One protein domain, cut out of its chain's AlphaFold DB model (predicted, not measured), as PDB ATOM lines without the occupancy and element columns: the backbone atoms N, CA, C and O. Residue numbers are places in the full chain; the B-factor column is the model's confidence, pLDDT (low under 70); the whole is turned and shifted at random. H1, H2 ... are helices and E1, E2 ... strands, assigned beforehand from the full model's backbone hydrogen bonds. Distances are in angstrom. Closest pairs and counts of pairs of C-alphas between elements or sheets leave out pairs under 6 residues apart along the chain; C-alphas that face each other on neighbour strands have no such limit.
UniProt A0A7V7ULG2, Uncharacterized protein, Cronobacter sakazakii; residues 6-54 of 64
ATOM      1  N   GLU A   6     155.022 244.710 258.794       88.94
ATOM      2  CA  GLU A   6     154.203 243.540 259.076       88.94
ATOM      3  C   GLU A   6     154.108 243.368 260.590       88.94
ATOM      4  O   GLU A   6     155.128 243.269 261.279       88.94
ATOM      5  N   LEU A   7     152.884 243.372 261.116       86.75
ATOM      6  CA  LEU A   7     152.640 243.060 262.515       86.75
ATOM      7  C   LEU A   7     152.260 241.588 262.626       86.75
ATOM      8  O   LEU A   7     151.264 241.158 262.050       86.75
ATOM      9  N   ASN A   8     153.056 240.848 263.393       90.31
ATOM     10  CA  ASN A   8     152.817 239.449 263.719       90.31
ATOM     11  C   ASN A   8     152.345 239.363 265.173       90.31
ATOM     12  O   ASN A   8     153.061 239.786 266.083       90.31
ATOM     13  N   ILE A   9     151.138 238.847 265.390       88.88
ATOM     14  CA  ILE A   9     150.561 238.619 266.716       88.88
ATOM     15  C   ILE A   9     150.556 237.117 266.971       88.88
ATOM     16  O   ILE A   9     149.850 236.371 266.294       88.88
ATOM     17  N   TYR A  10     151.342 236.693 267.957       91.75
ATOM     18  CA  TYR A  10     151.424 235.301 268.385       91.75
ATOM     19  C   TYR A  10     150.345 235.017 269.432       91.75
ATOM     20  O   TYR A  10     150.281 235.687 270.465       91.75
ATOM     21  N   LEU A  11     149.495 234.041 269.138       90.06
ATOM     22  CA  LEU A  11     148.528 233.435 270.050       90.06
ATOM     23  C   LEU A  11     149.058 232.048 270.448       90.06
ATOM     24  O   LEU A  11     149.974 231.540 269.806       90.06
ATOM     25  N   ASP A  12     148.492 231.433 271.488       91.94
ATOM     26  CA  ASP A  12     149.025 230.177 272.046       91.94
ATOM     27  C   ASP A  12     149.200 229.062 270.991       91.94
ATOM     28  O   ASP A  12     150.220 228.374 271.002       91.94
ATOM     29  N   ASP A  13     148.265 228.948 270.037       93.62
ATOM     30  CA  ASP A  13     148.273 227.920 268.982       93.62
ATOM     31  C   ASP A  13     148.254 228.494 267.547       93.62
ATOM     32  O   ASP A  13     148.132 227.737 266.582       93.62
ATOM     33  N   ASP A  14     148.335 229.819 267.373       92.38
ATOM     34  CA  ASP A  14     148.174 230.464 266.058       92.38
ATOM     35  C   ASP A  14     149.020 231.738 265.917       92.38
ATOM     36  O   ASP A  14     149.520 232.308 266.886       92.38
ATOM     37  N   THR A  15     149.200 232.212 264.688       94.75
ATOM     38  CA  THR A  15     149.827 233.502 264.394       94.75
ATOM     39  C   THR A  15     148.980 234.275 263.401       94.75
ATOM     40  O   THR A  15     148.699 233.812 262.298       94.75
ATOM     41  N   VAL A  16     148.618 235.498 263.781       93.06
ATOM     42  CA  VAL A  16     147.899 236.423 262.907       93.06
ATOM     43  C   VAL A  16     148.872 237.486 262.416       93.06
ATOM     44  O   VAL A  16     149.411 238.259 263.210       93.06
ATOM     45  N   SER A  17     149.066 237.538 261.100       92.81
ATOM     46  CA  SER A  17     149.956 238.490 260.430       92.81
ATOM     47  C   SER A  17     149.155 239.442 259.555       92.81
ATOM     48  O   SER A  17     148.270 239.020 258.809       92.81
ATOM     49  N   PHE A  18     149.459 240.736 259.621       91.19
ATOM     50  CA  PHE A  18     148.886 241.713 258.698       91.19
ATOM     51  C   PHE A  18     149.847 242.860 258.411       91.19
ATOM     52  O   PHE A  18     150.547 243.369 259.290       91.19
ATOM     53  N   SER A  19     149.856 243.291 257.151       91.19
ATOM     54  CA  SER A  19     150.602 244.466 256.714       91.19
ATOM     55  C   SER A  19     149.906 245.744 257.169       91.19
ATOM     56  O   SER A  19     148.705 245.935 256.969       91.19
ATOM     57  N   LEU A  20     150.684 246.649 257.741       88.19
ATOM     58  CA  LEU A  20     150.260 247.978 258.132       88.19
ATOM     59  C   LEU A  20     150.694 248.981 257.069       88.19
ATOM     60  O   LEU A  20     151.855 249.022 256.656       88.19
ATOM     61  N   SER A  21     149.771 249.861 256.688       88.94
ATOM     62  CA  SER A  21     150.127 251.088 255.976       88.94
ATOM     63  C   SER A  21     151.078 251.951 256.826       88.94
ATOM     64  O   SER A  21     151.114 251.815 258.057       88.94
ATOM     65  N   PRO A  22     151.811 252.900 256.216       85.25
ATOM     66  CA  PRO A  22     152.679 253.813 256.960       85.25
ATOM     67  C   PRO A  22     151.955 254.553 258.097       85.25
ATOM     68  O   PRO A  22     152.481 254.659 259.201       85.25
ATOM     69  N   VAL A  23     150.708 254.985 257.867       86.06
ATOM     70  CA  VAL A  23     149.894 255.679 258.882       86.06
ATOM     71  C   VAL A  23     149.539 254.746 260.042       86.06
ATOM     72  O   VAL A  23     149.682 255.122 261.202       86.06
ATOM     73  N   GLN A  24     149.102 253.515 259.751       87.50
ATOM     74  CA  GLN A  24     148.771 252.535 260.792       87.50
ATOM     75  C   GLN A  24     150.000 252.146 261.617       87.50
ATOM     76  O   GLN A  24     149.908 252.022 262.837       87.50
ATOM     77  N   THR A  25     151.150 252.010 260.958       86.25
ATOM     78  CA  THR A  25     152.434 251.754 261.614       86.25
ATOM     79  C   THR A  25     152.750 252.850 262.626       86.25
ATOM     80  O   THR A  25     153.041 252.556 263.784       86.25
ATOM     81  N   GLU A  26     152.643 254.117 262.220       83.75
ATOM     82  CA  GLU A  26     152.938 255.253 263.094       83.75
ATOM     83  C   GLU A  26     152.009 255.300 264.315       83.75
ATOM     84  O   GLU A  26     152.465 255.530 265.438       83.75
ATOM     85  N   VAL A  27     150.712 255.049 264.113       85.12
ATOM     86  CA  VAL A  27     149.721 255.013 265.199       85.12
ATOM     87  C   VAL A  27     150.029 253.894 266.195       85.12
ATOM     88  O   VAL A  27     150.040 254.151 267.398       85.12
ATOM     89  N   ILE A  28     150.310 252.676 265.719       85.25
ATOM     90  CA  ILE A  28     150.624 251.534 266.590       85.25
ATOM     91  C   ILE A  28     151.920 251.773 267.359       85.25
ATOM     92  O   ILE A  28     151.957 251.547 268.565       85.25
ATOM     93  N   PHE A  29     152.963 252.278 266.701       83.88
ATOM     94  CA  PHE A  29     154.236 252.563 267.362       83.88
ATOM     95  C   PHE A  29     154.032 253.567 268.491       83.88
ATOM     96  O   PHE A  29     154.416 253.291 269.623       83.88
ATOM     97  N   LYS A  30     153.320 254.668 268.232       85.50
ATOM     98  CA  LYS A  30     152.956 255.622 269.283       85.50
ATOM     99  C   LYS A  30     152.162 254.948 270.401       85.50
ATOM    100  O   LYS A  30     152.497 255.163 271.556       85.50
ATOM    101  N   ALA A  31     151.164 254.116 270.093       83.44
ATOM    102  CA  ALA A  31     150.356 253.423 271.105       83.44
ATOM    103  C   ALA A  31     151.182 252.493 272.006       83.44
ATOM    104  O   ALA A  31     150.906 252.393 273.198       83.44
ATOM    105  N   LEU A  32     152.223 251.873 271.452       83.75
ATOM    106  CA  LEU A  32     153.183 251.040 272.177       83.75
ATOM    107  C   LEU A  32     154.275 251.851 272.893       83.75
ATOM    108  O   LEU A  32     155.176 251.269 273.493       83.75
ATOM    109  N   GLY A  33     154.229 253.183 272.825       85.62
ATOM    110  CA  GLY A  33     155.266 254.033 273.396       85.62
ATOM    111  C   GLY A  33     156.584 253.952 272.629       85.62
ATOM    112  O   GLY A  33     157.638 254.109 273.228       85.62
ATOM    113  N   LEU A  34     156.544 253.721 271.317       86.06
ATOM    114  CA  LEU A  34     157.706 253.594 270.442       86.06
ATOM    115  C   LEU A  34     157.777 254.746 269.434       86.06
ATOM    116  O   LEU A  34     156.775 255.170 268.860       86.06
ATOM    117  N   GLN A  35     158.991 255.211 269.166       84.25
ATOM    118  CA  GLN A  35     159.312 256.210 268.161       84.25
ATOM    119  C   GLN A  35     160.393 255.665 267.236       84.25
ATOM    120  O   GLN A  35     161.500 255.358 267.672       84.25
ATOM    121  N   PHE A  36     160.087 255.581 265.946       79.44
ATOM    122  CA  PHE A  36     161.093 255.259 264.944       79.44
ATOM    123  C   PHE A  36     161.868 256.525 264.562       79.44
ATOM    124  O   PHE A  36     161.258 257.522 264.168       79.44
ATOM    125  N   ASP A  37     163.196 256.492 264.672       80.25
ATOM    126  CA  ASP A  37     164.070 257.544 264.153       80.25
ATOM    127  C   ASP A  37     164.536 257.156 262.738       80.25
ATOM    128  O   ASP A  37     165.330 256.227 262.576       80.25
ATOM    129  N   PRO A  38     164.056 257.842 261.686       74.19
ATOM    130  CA  PRO A  38     164.397 257.497 260.311       74.19
ATOM    131  C   PRO A  38     165.852 257.805 259.943       74.19
ATOM    132  O   PRO A  38     166.330 257.270 258.945       74.19
ATOM    133  N   ASN A  39     166.549 258.658 260.702       81.38
ATOM    134  CA  ASN A  39     167.933 259.037 260.407       81.38
ATOM    135  C   ASN A  39     168.914 257.975 260.898       81.38
ATOM    136  O   ASN A  39     169.904 257.683 260.233       81.38
ATOM    137  N   THR A  40     168.629 257.397 262.060       83.62
ATOM    138  CA  THR A  40     169.450 256.353 262.684       83.62
ATOM    139  C   THR A  40     168.918 254.948 262.413       83.62
ATOM    140  O   THR A  40     169.623 253.979 262.670       83.62
ATOM    141  N   GLN A  41     167.686 254.832 261.899       79.44
ATOM    142  CA  GLN A  41     166.940 253.579 261.745       79.44
ATOM    143  C   GLN A  41     166.758 252.825 263.073       79.44
ATOM    144  O   GLN A  41     166.655 251.599 263.096       79.44
ATOM    145  N   THR A  42     166.722 253.554 264.191       80.12
ATOM    146  CA  THR A  42     166.565 252.970 265.527       80.12
ATOM    147  C   THR A  42     165.145 253.131 266.051       80.12
ATOM    148  O   THR A  42     164.427 254.077 265.723       80.12
ATOM    149  N   LEU A  43     164.754 252.200 266.918       81.31
ATOM    150  CA  LEU A  43     163.520 252.258 267.685       81.31
ATOM    151  C   LEU A  43     163.832 252.821 269.075       81.31
ATOM    152  O   LEU A  43     164.592 252.220 269.831       81.31
ATOM    153  N   ASN A  44     163.243 253.962 269.409       80.81
ATOM    154  CA  ASN A  44     163.340 254.575 270.729       80.81
ATOM    155  C   ASN A  44     162.023 254.377 271.482       80.81
ATOM    156  O   ASN A  44     160.966 254.307 270.858       80.81
ATOM    157  N   SER A  45     162.055 254.325 272.811       81.88
ATOM    158  CA  SER A  45     160.837 254.386 273.621       81.88
ATOM    159  C   SER A  45     160.535 255.824 274.047       81.88
ATOM    160  O   SER A  45     161.429 256.616 274.354       81.88
ATOM    161  N   PHE A  46     159.256 256.180 274.064       79.25
ATOM    162  CA  PHE A  46     158.787 257.406 274.684       79.25
ATOM    163  C   PHE A  46     158.848 257.279 276.211       79.25
ATOM    164  O   PHE A  46     158.547 256.232 276.777       79.25
ATOM    165  N   SER A  47     159.172 258.386 276.884       73.69
ATOM    166  CA  SER A  47     158.806 258.572 278.295       73.69
ATOM    167  C   SER A  47     157.327 258.960 278.412       73.69
ATOM    168  O   SER A  47     156.778 259.528 277.460       73.69
ATOM    169  N   ASP A  48     156.700 258.746 279.574       70.62
ATOM    170  CA  ASP A  48     155.280 259.065 279.825       70.62
ATOM    171  C   ASP A  48     154.886 260.485 279.370       70.62
ATOM    172  O   ASP A  48     153.874 260.688 278.693       70.62
ATOM    173  N   ASN A  49     155.730 261.479 279.665       74.00
ATOM    174  CA  ASN A  49     155.487 262.883 279.311       74.00
ATOM    175  C   ASN A  49     155.583 263.154 277.803       74.00
ATOM    176  O   ASN A  49     154.911 264.045 277.279       74.00
ATOM    177  N   SER A  50     156.439 262.421 277.091       76.31
ATOM    178  CA  SER A  50     156.562 262.532 275.636       76.31
ATOM    179  C   SER A  50     155.387 261.850 274.941       76.31
ATOM    180  O   SER A  50     154.867 262.374 273.957       76.31
ATOM    181  N   LEU A  51     154.930 260.721 275.489       77.38
ATOM    182  CA  LEU A  51     153.805 259.958 274.966       77.38
ATOM    183  C   LEU A  51     152.490 260.746 275.043       77.38
ATOM    184  O   LEU A  51     151.746 260.769 274.063       77.38
ATOM    185  N   GLN A  52     152.246 261.478 276.139       74.50
ATOM    186  CA  GLN A  52     151.060 262.342 276.288       74.50
ATOM    187  C   GLN A  52     150.911 263.397 275.180       74.50
ATOM    188  O   GLN A  52     149.794 263.796 274.855       74.50
ATOM    189  N   LYS A  53     152.014 263.851 274.567       78.94
ATOM    190  CA  LYS A  53     151.966 264.809 273.445       78.94
ATOM    191  C   LYS A  53     151.442 264.185 272.152       78.94
ATOM    192  O   LYS A  53     151.041 264.908 271.244       78.94
ATOM    193  N   HIS A  54     151.477 262.860 272.056       78.31
ATOM    194  CA  HIS A  54     151.056 262.103 270.882       78.31
ATOM    195  C   HIS A  54     149.744 261.350 271.106       78.31
ATOM    196  O   HIS A  54     149.001 261.147 270.147       78.31
TER     197      HIS A  54
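This is residues 6 to 54 of the 64 residues of an uncharacterized protein of Cronobacter sakazakii (UniProt A0A7V7ULG2). Small parts are strung along one long axis: the hairpin E1 and E2 at one end, helix H1 in the middle, the hairpin E3 and E4 with short H2 at the other. The hairpin tips, residues 10 to 15 and 37 to 42, stick out. The 49 printed residues, class mixed, have two named helices and four strands in two antiparallel sheets, in the order E1 E2 H1 E3 E4 H2. The whole is loose, radius of gyration of the C-alphas 12.9 A, spanning 37 by 23 by 17 A.

E1, residues 6 to 10, and E2, residues 15 to 20, form an antiparallel hairpin at 159 degrees; N 9 and O 16, 2.8 A apart, are within hydrogen-bond range. In H1, residues 22 to 31, every O i to N i+4 pair is within range. The closest C-alphas of H1 and E3, residues 34 to 37, are Phe 29 and Gln 35, 6.3 A. E3 and E4, residues 42 to 45, form an antiparallel hairpin at 147 degrees, with N 35 and O 44 at 2.8 A. H2, residues 48 to 51, too short for an O i to N i+4 pair, is close to H1 but not clearly touching, C-alphas 30 and 51 being 7.2 A apart.

E1 begins at C-alpha 6 (154.203, 243.540, 259.076). E2 is 15.8 A long, H1 14.3 A. H2 ends at C-alpha 51 (153.805, 259.958, 274.966).

The C-alphas farthest apart, Asp 13 and Asn 39, are 37.8 A apart. The printed part has no cut, each link is tight, and no printed residue is under 70 in pLDDT.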